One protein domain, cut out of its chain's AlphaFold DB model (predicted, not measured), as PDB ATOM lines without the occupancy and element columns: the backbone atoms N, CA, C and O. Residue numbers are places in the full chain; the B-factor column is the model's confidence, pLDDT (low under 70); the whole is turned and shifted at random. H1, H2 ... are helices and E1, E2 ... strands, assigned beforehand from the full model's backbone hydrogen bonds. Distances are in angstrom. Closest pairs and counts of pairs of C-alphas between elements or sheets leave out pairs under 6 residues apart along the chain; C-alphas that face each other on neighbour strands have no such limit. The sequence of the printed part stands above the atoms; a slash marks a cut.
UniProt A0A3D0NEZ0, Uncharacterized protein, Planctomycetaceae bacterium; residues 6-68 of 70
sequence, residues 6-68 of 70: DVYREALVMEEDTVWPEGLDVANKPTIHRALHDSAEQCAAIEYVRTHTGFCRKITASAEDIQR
ATOM      1  N   ASP A   6      37.747   0.967 -23.278       92.50
ATOM      2  CA  ASP A   6      38.138   2.376 -23.322       92.50
ATOM      3  C   ASP A   6      37.635   2.985 -24.631       92.50
ATOM      4  O   ASP A   6      38.144   2.682 -25.710       92.50
ATOM      5  N   VAL A   7      36.645   3.874 -24.521       93.38
ATOM      6  CA  VAL A   7      35.971   4.517 -25.659       93.38
ATOM      7  C   VAL A   7      36.955   5.275 -26.562       93.38
ATOM      8  O   VAL A   7      36.773   5.316 -27.778       93.38
ATOM      9  N   TYR A   8      38.018   5.861 -26.002       94.00
ATOM     10  CA  TYR A   8      39.003   6.608 -26.787       94.00
ATOM     11  C   TYR A   8      39.933   5.679 -27.561       94.00
ATOM     12  O   TYR A   8      40.256   5.964 -28.714       94.00
ATOM     13  N   ARG A   9      40.368   4.575 -26.944       94.06
ATOM     14  CA  ARG A   9      41.184   3.569 -27.642       94.06
ATOM     15  C   ARG A   9      40.368   2.848 -28.698       94.06
ATOM     16  O   ARG A   9      40.877   2.635 -29.792       94.06
ATOM     17  N   GLU A  10      39.108   2.558 -28.392       94.44
ATOM     18  CA  GLU A  10      38.162   1.950 -29.320       94.44
ATOM     19  C   GLU A  10      37.994   2.774 -30.597       94.44
ATOM     20  O   GLU A  10      38.082   2.239 -31.697       94.44
ATOM     21  N   ALA A  11      37.831   4.093 -30.471       95.00
ATOM     22  CA  ALA A  11      37.701   4.983 -31.623       95.00
ATOM     23  C   ALA A  11      38.935   4.980 -32.551       95.00
ATOM     24  O   ALA A  11      38.864   5.467 -33.679       95.00
ATOM     25  N   LEU A  12      40.069   4.453 -32.080       96.06
ATOM     26  CA  LEU A  12      41.331   4.343 -32.810       96.06
ATOM     27  C   LEU A  12      41.653   2.894 -33.216       96.06
ATOM     28  O   LEU A  12      42.766   2.628 -33.683       96.06
ATOM     29  N   VAL A  13      40.719   1.957 -33.025       96.25
ATOM     30  CA  VAL A  13      40.882   0.565 -33.443       96.25
ATOM     31  C   VAL A  13      40.819   0.478 -34.961       96.25
ATOM     32  O   VAL A  13      39.853   0.898 -35.589       96.25
ATOM     33  N   MET A  14      41.873  -0.089 -35.539       96.25
ATOM     34  CA  MET A  14      41.997  -0.333 -36.979       96.25
ATOM     35  C   MET A  14      41.989  -1.826 -37.305       96.25
ATOM     36  O   MET A  14      41.682  -2.212 -38.430       96.25
ATOM     37  N   GLU A  15      42.345  -2.659 -36.328       96.00
ATOM     38  CA  GLU A  15      42.518  -4.097 -36.497       96.00
ATOM     39  C   GLU A  15      41.896  -4.850 -35.325       96.00
ATOM     40  O   GLU A  15      41.875  -4.380 -34.184       96.00
ATOM     41  N   GLU A  16      41.417  -6.052 -35.611       97.06
ATOM     42  CA  GLU A  16      40.680  -6.901 -34.689       97.06
ATOM     43  C   GLU A  16      41.344  -8.270 -34.645       97.06
ATOM     44  O   GLU A  16      41.603  -8.861 -35.691       97.06
ATOM     45  N   ASP A  17      41.633  -8.755 -33.443       96.25
ATOM     46  CA  ASP A  17      42.221 -10.071 -33.239       96.25
ATOM     47  C   ASP A  17      41.516 -10.784 -32.084       96.25
ATOM     48  O   ASP A  17      41.284 -10.207 -31.019       96.25
ATOM     49  N   THR A  18      41.198 -12.062 -32.274       95.94
ATOM     50  CA  THR A  18      40.653 -12.906 -31.207       95.94
ATOM     51  C   THR A  18      41.655 -13.992 -30.847       95.94
ATOM     52  O   THR A  18      42.028 -14.823 -31.679       95.94
ATOM     53  N   VAL A  19      42.040 -14.032 -29.574       94.69
ATOM     54  CA  VAL A  19      42.807 -15.132 -28.993       94.69
ATOM     55  C   VAL A  19      41.824 -16.199 -28.534       94.69
ATOM     56  O   VAL A  19      41.032 -15.982 -27.618       94.69
ATOM     57  N   TRP A  20      41.865 -17.350 -29.198       93.12
ATOM     58  CA  TRP A  20      40.996 -18.482 -28.889       93.12
ATOM     59  C   TRP A  20      41.574 -19.321 -27.746       93.12
ATOM     60  O   TRP A  20      42.785 -19.557 -27.733       93.12
ATOM     61  N   PRO A  21      40.735 -19.816 -26.823       88.69
ATOM     62  CA  PRO A  21      41.197 -20.644 -25.723       88.69
ATOM     63  C   PRO A  21      41.679 -22.000 -26.244       88.69
ATOM     64  O   PRO A  21      41.084 -22.598 -27.146       88.69
ATOM     65  N   GLU A  22      42.768 -22.497 -25.668       87.50
ATOM     66  CA  GLU A  22      43.308 -23.810 -26.005       87.50
ATOM     67  C   GLU A  22      42.372 -24.917 -25.491       87.50
ATOM     68  O   GLU A  22      41.882 -24.864 -24.365       87.50
ATOM     69  N   GLY A  23      42.112 -25.933 -26.318       82.56
ATOM     70  CA  GLY A  23      41.294 -27.092 -25.932       82.56
ATOM     71  C   GLY A  23      39.776 -26.917 -26.058       82.56
ATOM     72  O   GLY A  23      39.050 -27.875 -25.800       82.56
ATOM     73  N   LEU A  24      39.290 -25.752 -26.497       83.12
ATOM     74  CA  LEU A  24      37.883 -25.554 -26.850       83.12
ATOM     75  C   LEU A  24      37.710 -25.601 -28.375       83.12
ATOM     76  O   LEU A  24      38.345 -24.835 -29.104       83.12
ATOM     77  N   ASP A  25      36.836 -26.484 -28.862       84.06
ATOM     78  CA  ASP A  25      36.432 -26.467 -30.268       84.06
ATOM     79  C   ASP A  25      35.377 -25.377 -30.468       84.06
ATOM     80  O   ASP A  25      34.234 -25.481 -30.020       84.06
ATOM     81  N   VAL A  26      35.807 -24.284 -31.089       86.56
ATOM     82  CA  VAL A  26      34.954 -23.141 -31.383       86.56
ATOM     83  C   VAL A  26      34.411 -23.302 -32.792       86.56
ATOM     84  O   VAL A  26      35.114 -23.050 -33.778       86.56
ATOM     85  N   ALA A  27      33.144 -23.695 -32.884       84.94
ATOM     86  CA  ALA A  27      32.443 -23.770 -34.153       84.94
ATOM     87  C   ALA A  27      32.350 -22.375 -34.788       84.94
ATOM     88  O   ALA A  27      32.063 -21.385 -34.125       84.94
ATOM     89  N   ASN A  28      32.581 -22.296 -36.099       90.19
ATOM     90  CA  ASN A  28      32.383 -21.075 -36.881       90.19
ATOM     91  C   ASN A  28      33.095 -19.823 -36.309       90.19
ATOM     92  O   ASN A  28      32.510 -18.739 -36.217       90.19
ATOM     93  N   LYS A  29      34.390 -19.969 -35.980       92.38
ATOM     94  CA  LYS A  29      35.277 -18.898 -35.476       92.38
ATOM     95  C   LYS A  29      35.092 -17.523 -36.136       92.38
ATOM     96  O   LYS A  29      35.088 -16.552 -35.391       92.38
ATOM     97  N   PRO A  30      34.912 -17.379 -37.465       93.56
ATOM     98  CA  PRO A  30      34.723 -16.059 -38.076       93.56
ATOM     99  C   PRO A  30      33.456 -15.341 -37.594       93.56
ATOM    100  O   PRO A  30      33.460 -14.127 -37.407       93.56
ATOM    101  N   THR A  31      32.376 -16.093 -37.368       94.25
ATOM    102  CA  THR A  31      31.099 -15.536 -36.898       94.25
ATOM    103  C   THR A  31      31.210 -15.123 -35.438       94.25
ATOM    104  O   THR A  31      30.847 -14.005 -35.082       94.25
ATOM    105  N   ILE A  32      31.799 -15.988 -34.612       94.69
ATOM    106  CA  ILE A  32      32.016 -15.717 -33.188       94.69
ATOM    107  C   ILE A  32      32.994 -14.556 -33.006       94.69
ATOM    108  O   ILE A  32      32.716 -13.659 -32.222       94.69
ATOM    109  N   HIS A  33      34.078 -14.501 -33.786       95.75
ATOM    110  CA  HIS A  33      35.004 -13.367 -33.816       95.75
ATOM    111  C   HIS A  33      34.235 -12.067 -34.023       95.75
ATOM    112  O   HIS A  33      34.334 -11.142 -33.224       95.75
ATOM    113  N   ARG A  34      33.416 -12.002 -35.080       95.81
ATOM    114  CA  ARG A  34      32.641 -10.798 -35.366       95.81
ATOM    115  C   ARG A  34      31.723 -10.426 -34.203       95.81
ATOM    116  O   ARG A  34      31.716  -9.271 -33.801       95.81
ATOM    117  N   ALA A  35      31.000 -11.390 -33.641       95.62
ATOM    118  CA  ALA A  35      30.055 -11.141 -32.559       95.62
ATOM    119  C   ALA A  35      30.735 -10.696 -31.245       95.62
ATOM    120  O   ALA A  35      30.238  -9.790 -30.574       95.62
ATOM    121  N   LEU A  36      31.898 -11.266 -30.905       95.44
ATOM    122  CA  LEU A  36      32.713 -10.824 -29.765       95.44
ATOM    123  C   LEU A  36      33.144  -9.367 -29.917       95.44
ATOM    124  O   LEU A  36      33.091  -8.594 -28.965       95.44
ATOM    125  N   HIS A  37      33.553  -9.000 -31.124       95.69
ATOM    126  CA  HIS A  37      34.047  -7.674 -31.445       95.69
ATOM    127  C   HIS A  37      32.924  -6.624 -31.568       95.69
ATOM    128  O   HIS A  37      33.109  -5.478 -31.157       95.69
ATOM    129  N   ASP A  38      31.739  -7.000 -32.055       95.50
ATOM    130  CA  ASP A  38      30.542  -6.143 -32.035       95.50
ATOM    131  C   ASP A  38      30.058  -5.872 -30.595       95.50
ATOM    132  O   ASP A  38      29.526  -4.805 -30.308       95.50
ATOM    133  N   SER A  39      30.279  -6.812 -29.667       94.00
ATOM    134  CA  SER A  39      29.912  -6.691 -28.245       94.00
ATOM    135  C   SER A  39      31.131  -6.595 -27.324       94.00
ATOM    136  O   SER A  39      31.117  -7.150 -26.221       94.00
ATOM    137  N   ALA A  40      32.193  -5.914 -27.767       92.81
ATOM    138  CA  ALA A  40      33.468  -5.893 -27.056       92.81
ATOM    139  C   ALA A  40      33.351  -5.368 -25.618       92.81
ATOM    140  O   ALA A  40      34.014  -5.900 -24.742       92.81
ATOM    141  N   GLU A  41      32.462  -4.410 -25.337       93.81
ATOM    142  CA  GLU A  41      32.215  -3.887 -23.979       93.81
ATOM    143  C   GLU A  41      31.794  -4.957 -22.952       93.81
ATOM    144  O   GLU A  41      31.955  -4.756 -21.749       93.81
ATOM    145  N   GLN A  42      31.266  -6.091 -23.425       92.31
ATOM    146  CA  GLN A  42      30.808  -7.211 -22.599       92.31
ATOM    147  C   GLN A  42      31.891  -8.278 -22.400       92.31
ATOM    148  O   GLN A  42      31.699  -9.195 -21.602       92.31
ATOM    149  N   CYS A  43      33.006  -8.189 -23.128       92.56
ATOM    150  CA  CYS A  43      34.086  -9.161 -23.051       92.56
ATOM    151  C   CYS A  43      34.933  -8.921 -21.797       92.56
ATOM    152  O   CYS A  43      35.357  -7.800 -21.510       92.56
ATOM    153  N   ALA A  44      35.219  -9.993 -21.057       87.38
ATOM    154  CA  ALA A  44      35.944  -9.898 -19.791       87.38
ATOM    155  C   ALA A  44      37.447  -9.609 -19.967       87.38
ATOM    156  O   ALA A  44      38.087  -9.070 -19.062       87.38
ATOM    157  N   ALA A  45      38.017  -9.975 -21.119       92.94
ATOM    158  CA  ALA A  45      39.444  -9.862 -21.401       92.94
ATOM    159  C   ALA A  45      39.697  -9.156 -22.738       92.94
ATOM    160  O   ALA A  45      39.774  -9.788 -23.793       92.94
ATOM    161  N   ILE A  46      39.848  -7.834 -22.669       94.81
ATOM    162  CA  ILE A  46      40.175  -6.969 -23.805       94.81
ATOM    163  C   ILE A  46      41.586  -6.429 -23.605       94.81
ATOM    164  O   ILE A  46      41.972  -6.099 -22.489       94.81
ATOM    165  N   GLU A  47      42.355  -6.315 -24.677       95.75
ATOM    166  CA  GLU A  47      43.643  -5.633 -24.686       95.75
ATOM    167  C   GLU A  47      43.714  -4.708 -25.903       95.75
ATOM    168  O   GLU A  47      43.337  -5.077 -27.017       95.75
ATOM    169  N   TYR A  48      44.216  -3.493 -25.693       95.50
ATOM    170  CA  TYR A  48      44.425  -2.532 -26.774       95.50
ATOM    171  C   TYR A  48      45.914  -2.440 -27.091       95.50
ATOM    172  O   TYR A  48      46.679  -1.760 -26.404       95.50
ATOM    173  N   VAL A  49      46.335  -3.111 -28.160       94.44
ATOM    174  CA  VAL A  49      47.738  -3.155 -28.579       94.44
ATOM    175  C   VAL A  49      48.009  -2.008 -29.542       94.44
ATOM    176  O   VAL A  49      47.382  -1.912 -30.593       94.44
ATOM    177  N   ARG A  50      48.948  -1.122 -29.205       94.69
ATOM    178  CA  ARG A  50      49.302   0.007 -30.073       94.69
ATOM    179  C   ARG A  50      49.962  -0.490 -31.360       94.69
ATOM    180  O   ARG A  50      50.970  -1.190 -31.301       94.69
ATOM    181  N   THR A  51      49.430  -0.079 -32.503       94.62
ATOM    182  CA  THR A  51      49.988  -0.356 -33.832       94.62
ATOM    183  C   THR A  51      50.538   0.930 -34.456       94.62
ATOM    184  O   THR A  51      50.504   2.004 -33.848       94.62
ATOM    185  N   HIS A  52      51.106   0.836 -35.662       93.25
ATOM    186  CA  HIS A  52      51.672   2.001 -36.350       93.25
ATOM    187  C   HIS A  52      50.610   3.063 -36.684       93.25
ATOM    188  O   HIS A  52      50.894   4.257 -36.629       93.25
ATOM    189  N   THR A  53      49.387   2.631 -36.999       93.19
ATOM    190  CA  THR A  53      48.291   3.485 -37.484       93.19
ATOM    191  C   THR A  53      47.143   3.648 -36.485       93.19
ATOM    192  O   THR A  53      46.199   4.379 -36.774       93.19
ATOM    193  N   GLY A  54      47.211   3.017 -35.311       95.62
ATOM    194  CA  GLY A  54      46.154   3.090 -34.305       95.62
ATOM    195  C   GLY A  54      46.322   2.038 -33.218       95.62
ATOM    196  O   GLY A  54      47.397   1.907 -32.625       95.62
ATOM    197  N   PHE A  55      45.248   1.301 -32.955       96.50
ATOM    198  CA  PHE A  55      45.242   0.156 -32.055       96.50
ATOM    199  C   PHE A  55      44.710  -1.092 -32.758       96.50
ATOM    200  O   PHE A  55      43.820  -1.029 -33.605       96.50
ATOM    201  N   CYS A  56      45.247  -2.239 -32.365       96.25
ATOM    202  CA  CYS A  56      44.623  -3.530 -32.565       96.25
ATOM    203  C   CYS A  56      43.876  -3.877 -31.278       96.25
ATOM    204  O   CYS A  56      44.473  -3.912 -30.196       96.25
ATOM    205  N   ARG A  57      42.569  -4.107 -31.393       96.69
ATOM    206  CA  ARG A  57      41.772  -4.646 -30.297       96.69
ATOM    207  C   ARG A  57      41.937  -6.152 -30.292       96.69
ATOM    208  O   ARG A  57      41.536  -6.822 -31.243       96.69
ATOM    209  N   LYS A  58      42.491  -6.666 -29.203       96.56
ATOM    210  CA  LYS A  58      42.658  -8.090 -28.969       96.56
ATOM    211  C   LYS A  58      41.665  -8.541 -27.908       96.56
ATOM    212  O   LYS A  58      41.655  -7.991 -26.810       96.56
ATOM    213  N   ILE A  59      40.832  -9.523 -28.226       95.81
ATOM    214  CA  ILE A  59      39.900 -10.128 -27.267       95.81
ATOM    215  C   ILE A  59      40.378 -11.542 -26.973       95.81
ATOM    216  O   ILE A  59      40.535 -12.350 -27.886       95.81
ATOM    217  N   THR A  60      40.609 -11.853 -25.700       95.19
ATOM    218  CA  THR A  60      40.848 -13.238 -25.284       95.19
ATOM    219  C   THR A  60      39.504 -13.883 -25.004       95.19
ATOM    220  O   THR A  60      38.868 -13.589 -23.996       95.19
ATOM    221  N   ALA A  61      39.054 -14.732 -25.925       93.12
ATOM    222  CA  ALA A  61      37.750 -15.362 -25.837       93.12
ATOM    223  C   ALA A  61      37.728 -16.372 -24.683       93.12
ATOM    224  O   ALA A  61      38.469 -17.356 -24.679       93.12
ATOM    225  N   SER A  62      36.867 -16.138 -23.696       92.31
ATOM    226  CA  SER A  62      36.563 -17.125 -22.663       92.31
ATOM    227  C   SER A  62      35.471 -18.092 -23.137       92.31
ATOM    228  O   SER A  62      34.754 -17.823 -24.103       92.31
ATOM    229  N   ALA A  63      35.307 -19.225 -22.450       91.31
ATOM    230  CA  ALA A  63      34.190 -20.129 -22.726       91.31
ATOM    231  C   ALA A  63      32.826 -19.434 -22.534       91.31
ATOM    232  O   ALA A  63      31.902 -19.681 -23.304       91.31
ATOM    233  N   GLU A  64      32.725 -18.530 -21.554       90.94
ATOM    234  CA  GLU A  64      31.523 -17.735 -21.276       90.94
ATOM    235  C   GLU A  64      31.224 -16.752 -22.416       90.94
ATOM    236  O   GLU A  64      30.084 -16.647 -22.866       90.94
ATOM    237  N   ASP A  65      32.257 -16.084 -22.936       92.00
ATOM    238  CA  ASP A  65      32.141 -15.181 -24.083       92.00
ATOM    239  C   ASP A  65      31.675 -15.914 -25.339       92.00
ATOM    240  O   ASP A  65      30.782 -15.445 -26.039       92.00
ATOM    241  N   ILE A  66      32.250 -17.088 -25.601       90.88
ATOM    242  CA  ILE A  66      31.905 -17.927 -26.752       90.88
ATOM    243  C   ILE A  66      30.470 -18.433 -26.627       90.88
ATOM    244  O   ILE A  66      29.710 -18.327 -27.581       90.88
ATOM    245  N   GLN A  67      30.069 -18.923 -25.452       90.75
ATOM    246  CA  GLN A  67      28.699 -19.377 -25.211       90.75
ATOM    247  C   GLN A  67      27.674 -18.245 -25.363       90.75
ATOM    248  O   GLN A  67      26.561 -18.487 -25.823       90.75
ATOM    249  N   ARG A  68      28.035 -17.014 -24.984       91.06
ATOM    250  CA  ARG A  68      27.164 -15.838 -25.093       91.06
ATOM    251  C   ARG A  68      26.876 -15.439 -26.540       91.06
ATOM    252  O   ARG A  68      25.797 -14.912 -26.799       91.06
TER     253      ARG A  68
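This is residues 6 to 68 of the 70 residues of an uncharacterized protein of Planctomycetaceae bacterium (UniProt A0A3D0NEZ0). A small sheet of three strands, E1, E3 and E2, has helix H2 over one face, toward the E1 side, with the short helices H1 and H3 at opposite ends of the long axis. The strands run roughly along that axis, and the link between E1 and H2 folds back round the end where H3 lies. The printed part has 63 residues, with three named helices and three named strands in the order H1 E1 H2 E2 E3 H3. The sheet's order is E1, E3, E2, mixed, and the class is mixed, helices and strands. The whole is compact, with a radius of gyration of the C-alphas of 11.6 A, and elongated in outline, spanning 33 by 20 by 17 A.

In the sheet, E1 is residues 13 to 19, 16.4 A long, E3 is residues 55 to 60, 15.6 A, and E2 is residues 46 to 50, 13.1 A. E1 begins at C-alpha 13 (40.882, 0.565, -33.443). H2, residues 29 to 38, is 14.0 A long and begins at C-alpha 29 (35.277, -18.898, -35.476). H1 is residues 7 to 10, 5.0 A. H3 is residues 63 to 68, 8.6 A, and ends at C-alpha 68 (27.164, -15.838, -25.093).

E3 is the inner strand. E1 and E3 are parallel at 21 degrees, with N 17 and O 57 2.9 A apart and N 19 and O 59 2.8 A apart, within hydrogen-bond range. E2 and E3 form a hairpin, antiparallel at 152 degrees, with N 47 and O 58 2.8 A apart. H2 is on the sheet, making two layers, a helix on one face of a sheet, at a height over the sheet of 9.1 A. It lies over E1 and only just over E3, on which 3 of its C-alphas fall, and runs slantwise to the strands, at 50 degrees to E1 on the local plane. The closest C-alphas of H2 and E1 are those of His 33 and Thr 18, 6.2 A apart. H3 is not on the sheet. H2 and H3 only just touch, with 3 pairs of C-alphas within 8 A, the closest those of Ile 32 and Ile 66, 6.8 A apart; at 73 degrees they are only just about perpendicular. H1 only grazes the sheet, with residues 9 to 10, and is apart from H2 and H3. Each O i to N i+4 pair in H2 and H3 is within hydrogen-bond range; H1 is too short for such a pair, and its O i to N i+3 count is 0 of 1.

The two C-alphas farthest apart are those of Tyr 8 and Gly 23, 33.8 A. The printed part, residues 6 to 68, has no cut. No link is long. The mean pLDDT of the printed part is 93.1, and no printed residue is under 70.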